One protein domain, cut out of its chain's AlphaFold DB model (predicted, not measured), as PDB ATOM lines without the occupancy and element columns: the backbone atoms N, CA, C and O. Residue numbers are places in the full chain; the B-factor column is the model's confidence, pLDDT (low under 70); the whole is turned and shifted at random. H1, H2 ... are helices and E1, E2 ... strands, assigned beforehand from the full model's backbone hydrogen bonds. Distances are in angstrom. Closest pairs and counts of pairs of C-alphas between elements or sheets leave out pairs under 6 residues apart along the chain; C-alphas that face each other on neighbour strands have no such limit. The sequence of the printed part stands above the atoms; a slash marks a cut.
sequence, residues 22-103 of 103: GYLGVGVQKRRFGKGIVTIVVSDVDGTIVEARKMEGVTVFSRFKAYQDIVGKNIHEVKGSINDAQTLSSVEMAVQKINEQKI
ATOM      1  N   GLY A  22     165.535 117.884 119.128       72.12
ATOM      2  CA  GLY A  22     164.874 119.173 118.913       72.12
ATOM      3  C   GLY A  22     165.106 120.185 120.035       72.12
ATOM      4  O   GLY A  22     165.820 119.918 120.999       72.12
ATOM      5  N   TYR A  23     164.494 121.358 119.904       85.69
ATOM      6  CA  TYR A  23     164.678 122.486 120.817       85.69
ATOM      7  C   TYR A  23     163.336 123.081 121.226       85.69
ATOM      8  O   TYR A  23     162.416 123.192 120.415       85.69
ATOM      9  N   LEU A  24     163.229 123.507 122.486       88.19
ATOM     10  CA  LEU A  24     162.025 124.132 123.025       88.19
ATOM     11  C   LEU A  24     162.293 125.588 123.393       88.19
ATOM     12  O   LEU A  24     163.181 125.903 124.182       88.19
ATOM     13  N   GLY A  25     161.470 126.479 122.858       90.25
ATOM     14  CA  GLY A  25     161.502 127.906 123.119       90.25
ATOM     15  C   GLY A  25     160.213 128.373 123.766       90.25
ATOM     16  O   GLY A  25     159.120 128.007 123.338       90.25
ATOM     17  N   VAL A  26     160.325 129.236 124.773       89.44
ATOM     18  CA  VAL A  26     159.172 129.935 125.342       89.44
ATOM     19  C   VAL A  26     159.416 131.426 125.252       89.44
ATOM     20  O   VAL A  26     160.453 131.915 125.694       89.44
ATOM     21  N   GLY A  27     158.436 132.147 124.722       89.31
ATOM     22  CA  GLY A  27     158.449 133.595 124.700       89.31
ATOM     23  C   GLY A  27     157.210 134.178 125.344       89.31
ATOM     24  O   GLY A  27     156.090 133.685 125.188       89.31
ATOM     25  N   VAL A  28     157.430 135.228 126.124       86.31
ATOM     26  CA  VAL A  28     156.420 135.829 126.985       86.31
ATOM     27  C   VAL A  28     156.389 137.323 126.721       86.31
ATOM     28  O   VAL A  28     157.331 138.038 127.045       86.31
ATOM     29  N   GLN A  29     155.265 137.806 126.205       86.19
ATOM     30  CA  GLN A  29     155.004 139.223 126.012       86.19
ATOM     31  C   GLN A  29     153.913 139.682 126.982       86.19
ATOM     32  O   GLN A  29     152.716 139.494 126.750       86.19
ATOM     33  N   LYS A  30     154.322 140.314 128.088       74.56
ATOM     34  CA  LYS A  30     153.406 140.941 129.055       74.56
ATOM     35  C   LYS A  30     153.260 142.430 128.739       74.56
ATOM     36  O   LYS A  30     154.254 143.116 128.523       74.56
ATOM     37  N   ARG A  31     152.030 142.947 128.743       69.62
ATOM     38  CA  ARG A  31     151.758 144.394 128.727       69.62
ATOM     39  C   ARG A  31     151.200 144.839 130.074       69.62
ATOM     40  O   ARG A  31     150.507 144.076 130.737       69.62
ATOM     41  N   ARG A  32     151.495 146.089 130.450       62.59
ATOM     42  CA  ARG A  32     150.970 146.740 131.666       62.59
ATOM     43  C   ARG A  32     149.451 146.953 131.601       62.59
ATOM     44  O   ARG A  32     148.792 146.893 132.628       62.59
ATOM     45  N   PHE A  33     148.916 147.134 130.392       58.31
ATOM     46  CA  PHE A  33     147.487 147.154 130.077       58.31
ATOM     47  C   PHE A  33     147.241 146.334 128.799       58.31
ATOM     48  O   PHE A  33     147.945 146.520 127.805       58.31
ATOM     49  N   GLY A  34     146.263 145.422 128.816       67.62
ATOM     50  CA  GLY A  34     145.890 144.585 127.667       67.62
ATOM     51  C   GLY A  34     146.203 143.093 127.832       67.62
ATOM     52  O   GLY A  34     146.540 142.621 128.915       67.62
ATOM     53  N   LYS A  35     146.045 142.329 126.744       73.88
ATOM     54  CA  LYS A  35     146.252 140.873 126.727       73.88
ATOM     55  C   LYS A  35     147.752 140.555 126.777       73.88
ATOM     56  O   LYS A  35     148.528 141.124 126.009       73.88
ATOM     57  N   GLY A  36     148.156 139.662 127.677       84.44
ATOM     58  CA  GLY A  36     149.473 139.031 127.647       84.44
ATOM     59  C   GLY A  36     149.483 137.873 126.655       84.44
ATOM     60  O   GLY A  36     148.452 137.222 126.469       84.44
ATOM     61  N   ILE A  37     150.632 137.624 126.029       88.06
ATOM     62  CA  ILE A  37     150.831 136.512 125.097       88.06
ATOM     63  C   ILE A  37     151.976 135.644 125.602       88.06
ATOM     64  O   ILE A  37     153.043 136.144 125.952       88.06
ATOM     65  N   VAL A  38     151.746 134.338 125.647       88.69
ATOM     66  CA  VAL A  38     152.780 133.331 125.868       88.69
ATOM     67  C   VAL A  38     152.767 132.393 124.677       88.69
ATOM     68  O   VAL A  38     151.728 131.809 124.370       88.69
ATOM     69  N   THR A  39     153.915 132.232 124.032       90.44
ATOM     70  CA  THR A  39     154.087 131.278 122.939       90.44
ATOM     71  C   THR A  39     155.123 130.240 123.332       90.44
ATOM     72  O   THR A  39     156.195 130.580 123.824       90.44
ATOM     73  N   ILE A  40     154.784 128.976 123.118       90.50
ATOM     74  CA  ILE A  40     155.690 127.837 123.209       90.50
ATOM     75  C   ILE A  40     155.924 127.365 121.779       90.50
ATOM     76  O   ILE A  40     154.962 127.153 121.040       90.50
ATOM     77  N   VAL A  41     157.185 127.223 121.399       92.06
ATOM     78  CA  VAL A  41     157.615 126.739 120.089       92.06
ATOM     79  C   VAL A  41     158.523 125.544 120.321       92.06
ATOM     80  O   VAL A  41     159.409 125.596 121.171       92.06
ATOM     81  N   VAL A  42     158.299 124.480 119.568       91.00
ATOM     82  CA  VAL A  42     159.177 123.317 119.520       91.00
ATOM     83  C   VAL A  42     159.669 123.182 118.097       91.00
ATOM     84  O   VAL A  42     158.860 123.144 117.166       91.00
ATOM     85  N   SER A  43     160.983 123.117 117.932       89.75
ATOM     86  CA  SER A  43     161.613 122.810 116.656       89.75
ATOM     87  C   SER A  43     162.288 121.447 116.690       89.75
ATOM     88  O   SER A  43     162.648 120.957 117.758       89.75
ATOM     89  N   ASP A  44     162.499 120.857 115.521       88.62
ATOM     90  CA  ASP A  44     163.491 119.798 115.346       88.62
ATOM     91  C   ASP A  44     164.925 120.373 115.363       88.62
ATOM     92  O   ASP A  44     165.144 121.570 115.615       88.62
ATOM     93  N   VAL A  45     165.911 119.504 115.124       83.62
ATOM     94  CA  VAL A  45     167.335 119.870 115.078       83.62
ATOM     95  C   VAL A  45     167.680 120.782 113.901       83.62
ATOM     96  O   VAL A  45     168.492 121.697 114.044       83.62
ATOM     97  N   ASP A  46     166.984 120.627 112.779       84.00
ATOM     98  CA  ASP A  46     167.163 121.441 111.575       84.00
ATOM     99  C   ASP A  46     166.524 122.836 111.725       84.00
ATOM    100  O   ASP A  46     166.843 123.777 110.998       84.00
ATOM    101  N   GLY A  47     165.711 123.036 112.767       86.12
ATOM    102  CA  GLY A  47     165.030 124.295 113.059       86.12
ATOM    103  C   GLY A  47     163.649 124.405 112.414       86.12
ATOM    104  O   GLY A  47     163.094 125.501 112.359       86.12
ATOM    105  N   THR A  48     163.067 123.304 111.945       91.88
ATOM    106  CA  THR A  48     161.665 123.249 111.521       91.88
ATOM    107  C   THR A  48     160.771 123.219 112.748       91.88
ATOM    108  O   THR A  48     160.958 122.403 113.648       91.88
ATOM    109  N   ILE A  49     159.774 124.098 112.801       92.31
ATOM    110  CA  ILE A  49     158.793 124.135 113.883       92.31
ATOM    111  C   ILE A  49     157.879 122.922 113.747       92.31
ATOM    112  O   ILE A  49     157.080 122.824 112.820       92.31
ATOM    113  N   VAL A  50     157.972 122.006 114.699       92.12
ATOM    114  CA  VAL A  50     157.199 120.759 114.721       92.12
ATOM    115  C   VAL A  50     155.953 120.862 115.597       92.12
ATOM    116  O   VAL A  50     154.998 120.117 115.396       92.12
ATOM    117  N   GLU A  51     155.940 121.786 116.558       90.69
ATOM    118  CA  GLU A  51     154.761 122.104 117.361       90.69
ATOM    119  C   GLU A  51     154.823 123.555 117.840       90.69
ATOM    120  O   GLU A  51     155.883 124.072 118.192       90.69
ATOM    121  N   ALA A  52     153.669 124.214 117.901       91.31
ATOM    122  CA  ALA A  52     153.553 125.513 118.538       91.31
ATOM    123  C   ALA A  52     152.237 125.648 119.299       91.31
ATOM    124  O   ALA A  52     151.178 125.182 118.866       91.31
ATOM    125  N   ARG A  53     152.295 126.331 120.444       92.19
ATOM    126  CA  ARG A  53     151.127 126.665 121.259       92.19
ATOM    127  C   ARG A  53     151.156 128.125 121.660       92.19
ATOM    128  O   ARG A  53     152.177 128.631 122.110       92.19
ATOM    129  N   LYS A  54     150.008 128.787 121.560       90.62
ATOM    130  CA  LYS A  54     149.822 130.181 121.957       90.62
ATOM    131  C   LYS A  54     148.772 130.274 123.051       90.62
ATOM    132  O   LYS A  54     147.723 129.635 122.992       90.62
ATOM    133  N   MET A  55     149.042 131.100 124.046       88.56
ATOM    134  CA  MET A  55     148.086 131.522 125.056       88.56
ATOM    135  C   MET A  55     148.006 133.042 125.022       88.56
ATOM    136  O   MET A  55     149.020 133.717 125.169       88.56
ATOM    137  N   GLU A  56     146.804 133.581 124.845       86.06
ATOM    138  CA  GLU A  56     146.549 135.019 124.800       86.06
ATOM    139  C   GLU A  56     145.395 135.373 125.741       86.06
ATOM    140  O   GLU A  56     144.358 134.708 125.741       86.06
ATOM    141  N   GLY A  57     145.558 136.417 126.553       77.50
ATOM    142  CA  GLY A  57     144.483 136.871 127.431       77.50
ATOM    143  C   GLY A  57     144.928 137.790 128.560       77.50
ATOM    144  O   GLY A  57     146.112 138.025 128.778       77.50
ATOM    145  N   VAL A  58     143.943 138.356 129.258       65.38
ATOM    146  CA  VAL A  58     144.154 139.294 130.379       65.38
ATOM    147  C   VAL A  58     144.192 138.556 131.727       65.38
ATOM    148  O   VAL A  58     144.708 139.075 132.710       65.38
ATOM    149  N   THR A  59     143.673 137.326 131.783       53.41
ATOM    150  CA  THR A  59     143.549 136.535 133.012       53.41
ATOM    151  C   THR A  59     144.383 135.253 132.951       53.41
ATOM    152  O   THR A  59     144.540 134.628 131.900       53.41
ATOM    153  N   VAL A  60     144.860 134.811 134.120       48.06
ATOM    154  CA  VAL A  60     145.563 133.529 134.360       48.06
ATOM    155  C   VAL A  60     144.728 132.270 134.045       48.06
ATOM    156  O   VAL A  60     145.212 131.160 134.220       48.06
ATOM    157  N   PHE A  61     143.484 132.427 133.574       54.19
ATOM    158  CA  PHE A  61     142.592 131.336 133.149       54.19
ATOM    159  C   PHE A  61     142.656 131.037 131.646       54.19
ATOM    160  O   PHE A  61     141.957 130.150 131.151       54.19
ATOM    161  N   SER A  62     143.476 131.781 130.908       69.00
ATOM    162  CA  SER A  62     143.727 131.519 129.493       69.00
ATOM    163  C   SER A  62     144.409 130.151 129.359       69.00
ATOM    164  O   SER A  62     145.291 129.819 130.144       69.00
ATOM    165  N   ARG A  63     143.977 129.321 128.405       79.31
ATOM    166  CA  ARG A  63     144.601 128.016 128.125       79.31
ATOM    167  C   ARG A  63     145.456 128.119 126.868       79.31
ATOM    168  O   ARG A  63     145.109 128.868 125.955       79.31
ATOM    169  N   PHE A  64     146.534 127.342 126.808       85.25
ATOM    170  CA  PHE A  64     147.295 127.163 125.575       85.25
ATOM    171  C   PHE A  64     146.415 126.530 124.500       85.25
ATOM    172  O   PHE A  64     145.778 125.502 124.731       85.25
ATOM    173  N   LYS A  65     146.396 127.150 123.326       89.06
ATOM    174  CA  LYS A  65     145.769 126.634 122.112       89.06
ATOM    175  C   LYS A  65     146.859 126.282 121.108       89.06
ATOM    176  O   LYS A  65     147.906 126.930 121.094       89.06
ATOM    177  N   ALA A  66     146.614 125.271 120.280       89.38
ATOM    178  CA  ALA A  66     147.504 124.951 119.169       89.38
ATOM    179  C   ALA A  66     147.643 126.171 118.249       89.38
ATOM    180  O   ALA A  66     146.648 126.831 117.941       89.38
ATOM    181  N   TYR A  67     148.872 126.474 117.840       91.12
ATOM    182  CA  TYR A  67     149.182 127.582 116.948       91.12
ATOM    183  C   TYR A  67     149.734 127.041 115.630       91.12
ATOM    184  O   TYR A  67     150.938 127.020 115.400       91.12
ATOM    185  N   GLN A  68     148.825 126.547 114.791       90.06
ATOM    186  CA  GLN A  68     149.171 125.811 113.572       90.06
ATOM    187  C   GLN A  68     149.774 126.700 112.473       90.06
ATOM    188  O   GLN A  68     150.509 126.197 111.634       90.06
ATOM    189  N   ASP A  69     149.539 128.015 112.504       89.62
ATOM    190  CA  ASP A  69     149.977 128.960 111.460       89.62
ATOM    191  C   ASP A  69     151.497 128.985 111.238       89.62
ATOM    192  O   ASP A  69     151.976 129.445 110.196       89.62
ATOM    193  N   ILE A  70     152.259 128.527 112.234       91.88
ATOM    194  CA  ILE A  70     153.721 128.499 112.212       91.88
ATOM    195  C   ILE A  70     154.311 127.087 112.188       91.88
ATOM    196  O   ILE A  70     155.519 126.946 112.019       91.88
ATOM    197  N   VAL A  71     153.486 126.051 112.338       92.19
ATOM    198  CA  VAL A  71     153.944 124.657 112.283       92.19
ATOM    199  C   VAL A  71     154.355 124.317 110.846       92.19
ATOM    200  O   VAL A  71     153.709 124.732 109.887       92.19
ATOM    201  N   GLY A  72     155.465 123.596 110.701       90.44
ATOM    202  CA  GLY A  72     156.090 123.251 109.423       90.44
ATOM    203  C   GLY A  72     156.999 124.338 108.841       90.44
ATOM    204  O   GLY A  72     157.639 124.098 107.824       90.44
ATOM    205  N   LYS A  73     157.084 125.520 109.466       92.94
ATOM    206  CA  LYS A  73     157.971 126.606 109.019       92.94
ATOM    207  C   LYS A  73     159.315 126.532 109.718       92.94
ATOM    208  O   LYS A  73     159.396 126.107 110.868       92.94
ATOM    209  N   ASN A  74     160.363 127.010 109.058       92.62
ATOM    210  CA  ASN A  74     161.649 127.172 109.713       92.62
ATOM    211  C   ASN A  74     161.605 128.354 110.705       92.62
ATOM    212  O   ASN A  74     161.008 129.400 110.422       92.62
ATOM    213  N   ILE A  75     162.264 128.211 111.859       90.81
ATOM    214  CA  ILE A  75     162.367 129.252 112.896       90.81
ATOM    215  C   ILE A  75     162.938 130.584 112.379       90.81
ATOM    216  O   ILE A  75     162.656 131.632 112.961       90.81
ATOM    217  N   HIS A  76     163.702 130.575 111.283       89.12
ATOM    218  CA  HIS A  76     164.256 131.779 110.657       89.12
ATOM    219  C   HIS A  76     163.275 132.484 109.703       89.12
ATOM    220  O   HIS A  76     163.388 133.690 109.493       89.12
ATOM    221  N   GLU A  77     162.277 131.770 109.176       89.06
ATOM    222  CA  GLU A  77     161.333 132.273 108.162       89.06
ATOM    223  C   GLU A  77     159.956 132.615 108.745       89.06
ATOM    224  O   GLU A  77     159.163 133.350 108.151       89.06
ATOM    225  N   VAL A  78     159.671 132.121 109.952       89.06
ATOM    226  CA  VAL A  78     158.363 132.242 110.606       89.06
ATOM    227  C   VAL A  78     157.894 133.692 110.794       89.06
ATOM    228  O   VAL A  78     156.691 133.953 110.795       89.06
ATOM    229  N   LYS A  79     158.822 134.654 110.892       87.12
ATOM    230  CA  LYS A  79     158.515 136.075 111.120       87.12
ATOM    231  C   LYS A  79     157.591 136.664 110.054       87.12
ATOM    232  O   LYS A  79     156.668 137.396 110.392       87.12
ATOM    233  N   GLY A  80     157.794 136.300 108.783       83.56
ATOM    234  CA  GLY A  80     156.991 136.808 107.664       83.56
ATOM    235  C   GLY A  80     155.552 136.288 107.639       83.56
ATOM    236  O   GLY A  80     154.733 136.767 106.865       83.56
ATOM    237  N   SER A  81     155.235 135.304 108.484       82.62
ATOM    238  CA  SER A  81     153.913 134.680 108.558       82.62
ATOM    239  C   SER A  81     153.038 135.204 109.695       82.62
ATOM    240  O   SER A  81     151.904 134.751 109.842       82.62
ATOM    241  N   ILE A  82     153.560 136.104 110.533       89.12
ATOM    242  CA  ILE A  82     152.882 136.571 111.742       89.12
ATOM    243  C   ILE A  82     152.495 138.035 111.560       89.12
ATOM    244  O   ILE A  82     153.347 138.917 111.536       89.12
ATOM    245  N   ASN A  83     151.190 138.295 111.496       86.62
ATOM    246  CA  ASN A  83     150.659 139.652 111.319       86.62
ATOM    247  C   ASN A  83     150.511 140.424 112.641       86.62
ATOM    248  O   ASN A  83     150.492 141.652 112.648       86.62
ATOM    249  N   ASP A  84     150.387 139.723 113.770       87.94
ATOM    250  CA  ASP A  84     150.240 140.352 115.082       87.94
ATOM    251  C   ASP A  84     151.612 140.623 115.709       87.94
ATOM    252  O   ASP A  84     152.313 139.695 116.109       87.94
ATOM    253  N   ALA A  85     151.982 141.900 115.841       87.44
ATOM    254  CA  ALA A  85     153.285 142.313 116.369       87.44
ATOM    255  C   ALA A  85     153.567 141.759 117.777       87.44
ATOM    256  O   ALA A  85     154.709 141.485 118.134       87.44
ATOM    257  N   GLN A  86     152.524 141.577 118.587       84.88
ATOM    258  CA  GLN A  86     152.663 141.104 119.959       84.88
ATOM    259  C   GLN A  86     152.952 139.592 120.008       84.88
ATOM    260  O   GLN A  86     153.783 139.150 120.803       84.88
ATOM    261  N   THR A  87     152.312 138.822 119.124       88.06
ATOM    262  CA  THR A  87     152.604 137.408 118.857       88.06
ATOM    263  C   THR A  87     153.976 137.246 118.209       88.06
ATOM    264  O   THR A  87     154.700 136.317 118.551       88.06
ATOM    265  N   LEU A  88     154.366 138.157 117.313       91.50
ATOM    266  CA  LEU A  88     155.686 138.140 116.691       91.50
ATOM    267  C   LEU A  88     156.778 138.264 117.756       91.50
ATOM    268  O   LEU A  88     157.640 137.398 117.823       91.50
ATOM    269  N   SER A  89     156.691 139.251 118.654       90.69
ATOM    270  CA  SER A  89     157.680 139.409 119.731       90.69
ATOM    271  C   SER A  89     157.766 138.188 120.655       90.69
ATOM    272  O   SER A  89     158.861 137.808 121.072       90.69
ATOM    273  N   SER A  90     156.641 137.532 120.974       90.81
ATOM    274  CA  SER A  90     156.684 136.304 121.778       90.81
ATOM    275  C   SER A  90     157.255 135.116 120.997       90.81
ATOM    276  O   SER A  90     157.986 134.316 121.569       90.81
ATOM    277  N   VAL A  91     156.992 134.993 119.695       91.75
ATOM    278  CA  VAL A  91     157.621 133.959 118.858       91.75
ATOM    279  C   VAL A  91     159.122 134.207 118.712       91.75
ATOM    280  O   VAL A  91     159.899 133.271 118.856       91.75
ATOM    281  N   GLU A  92     159.554 135.448 118.502       93.06
ATOM    282  CA  GLU A  92     160.974 135.797 118.385       93.06
ATOM    283  C   GLU A  92     161.755 135.451 119.652       93.06
ATOM    284  O   GLU A  92     162.831 134.863 119.570       93.06
ATOM    285  N   MET A  93     161.188 135.741 120.824       92.19
ATOM    286  CA  MET A  93     161.789 135.360 122.100       92.19
ATOM    287  C   MET A  93     161.894 133.833 122.252       92.19
ATOM    288  O   MET A  93     162.907 133.330 122.738       92.19
ATOM    289  N   ALA A  94     160.878 133.086 121.805       91.56
ATOM    290  CA  ALA A  94     160.929 131.626 121.791       91.56
ATOM    291  C   ALA A  94     162.020 131.103 120.838       91.56
ATOM    292  O   ALA A  94     162.806 130.239 121.219       91.56
ATOM    293  N   VAL A  95     162.123 131.660 119.629       92.06
ATOM    294  CA  VAL A  95     163.160 131.301 118.646       92.06
ATOM    295  C   VAL A  95     164.560 131.631 119.161       92.06
ATOM    296  O   VAL A  95     165.477 130.831 119.000       92.06
ATOM    297  N   GLN A  96     164.740 132.766 119.838       91.62
ATOM    298  CA  GLN A  96     166.014 133.109 120.466       91.62
ATOM    299  C   GLN A  96     166.422 132.057 121.507       91.62
ATOM    300  O   GLN A  96     167.558 131.593 121.488       91.62
ATOM    301  N   LYS A  97     165.486 131.622 122.359       88.94
ATOM    302  CA  LYS A  97     165.718 130.552 123.345       88.94
ATOM    303  C   LYS A  97     166.085 129.215 122.700       88.94
ATOM    304  O   LYS A  97     166.868 128.469 123.279       88.94
ATOM    305  N   ILE A  98     165.520 128.907 121.532       87.38
ATOM    306  CA  ILE A  98     165.885 127.728 120.733       87.38
ATOM    307  C   ILE A  98     167.318 127.861 120.212       87.38
ATOM    308  O   ILE A  98     168.114 126.942 120.371       87.38
ATOM    309  N   ASN A  99     167.670 129.017 119.646       86.88
ATOM    310  CA  ASN A  99     169.014 129.258 119.124       86.88
ATOM    311  C   ASN A  99     170.083 129.221 120.225       86.88
ATOM    312  O   ASN A  99     171.162 128.703 119.983       86.88
ATOM    313  N   GLU A 100     169.781 129.699 121.436       87.06
ATOM    314  CA  GLU A 100     170.670 129.579 122.605       87.06
ATOM    315  C   GLU A 100     170.971 128.115 122.980       87.06
ATOM    316  O   GLU A 100     172.029 127.844 123.533       87.06
ATOM    317  N   GLN A 101     170.063 127.178 122.686       74.00
ATOM    318  CA  GLN A 101     170.239 125.743 122.961       74.00
ATOM    319  C   GLN A 101     170.913 124.979 121.814       74.00
ATOM    320  O   GLN A 101     171.387 123.869 122.029       74.00
ATOM    321  N   LYS A 102     170.930 125.547 120.600       70.44
ATOM    322  CA  LYS A 102     171.638 124.986 119.437       70.44
ATOM    323  C   LYS A 102     173.166 125.105 119.540       70.44
ATOM    324  O   LYS A 102     173.846 124.454 118.752       70.44
ATOM    325  N   ILE A 103     173.671 125.959 120.437       54.91
ATOM    326  CA  ILE A 103     175.098 126.285 120.615       54.91
ATOM    327  C   ILE A 103     175.796 125.236 121.480       54.91
ATOM    328  O   ILE A 103     175.222 124.860 122.527       54.91
TER     329      ILE A 103
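Overview. This is residues 22 to 103 of the 103 residues of an uncharacterized protein of Bacillus sp. M4U3P1 (UniProt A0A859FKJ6). A three-stranded sheet of long strands, E1, E2 and E3, makes one layer, and the helix H2 packs slantwise over E1 and E2 on one face of it. After E3 the chain folds back in a long stretch, residues 58 to 77, whose residues 65 to 66 pair beside E3, before the one-turn helix H1 near H2. The printed part has 82 residues, with three named strands and then two named helices in the order E1, E2, E3, H1, H2; the sheet order is E1, E2, E3, antiparallel throughout, and the class is mixed, helices and strands. The whole is compact, with a radius of gyration of the C-alphas of 12.1 A, and elongated in outline, spanning 36 by 23 by 20 A.

Along the chain. E1 is residues 23 to 29, 20.0 A from first to last C-alpha, and begins at C-alpha 23, (164.678, 122.486, 120.817). E2 is residues 36 to 43, 23.1 A long. E3, the longest strand by residues, is residues 49 to 57, 23.5 A long, and ends at C-alpha 57, (144.483, 136.871, 127.431). H1 is residues 78 to 81. H2 is residues 85 to 101, 24.6 A long, and ends at C-alpha 101, (170.239, 125.743, 122.961).

Arrangement. E1, E2 and E3 form a meander, each strand the antiparallel neighbour of the one before, with E1 and E3 as edge strands. The sheet is twisted, its C-alphas lying up to 4.0 A off their best plane. E1 and E2 are a hairpin at 168 degrees, with N 25 and O 41 within hydrogen-bond range at 2.8 A. E2 and E3 are a hairpin at 172 degrees, with N 38 and O 55 within range at 2.8 A. Residues 53 to 54 of E3 pair antiparallel with residues 65 to 66. H2 and the sheet make two layers, a helix on one face of a sheet. The height of H2 over the sheet is 5.6 A; it lies over E1 and E2 and runs slantwise to the strands, at 35 degrees to E1 on the local plane. The closest C-alphas of E1 and H2, those of Gly 25 and Ala 94, are 4.0 A apart. E3 and H2 are near each other, with 8 pairs of C-alphas within 10 A. H1 is not on the sheet; it is close to H2 but not clearly touching, the closest C-alphas being those of Lys 79 and Leu 88, 6.6 A apart. In H2 every O i to N i+4 pair is within hydrogen-bond range; H1 is too short for such a pair, and its 1 O i to N i+3 pair is within range.

Size, cuts and confidence. The two C-alphas farthest apart, those of Phe 33 and Asp 46, are 37.3 A apart. The printed part has no cut and ends at residue 103, the chain's last. The link from E3 to H1, 20 residues, is long. Mean pLDDT of the printed part is 84.4; residues 31 to 34, 58 to 62 and 103 are under 70.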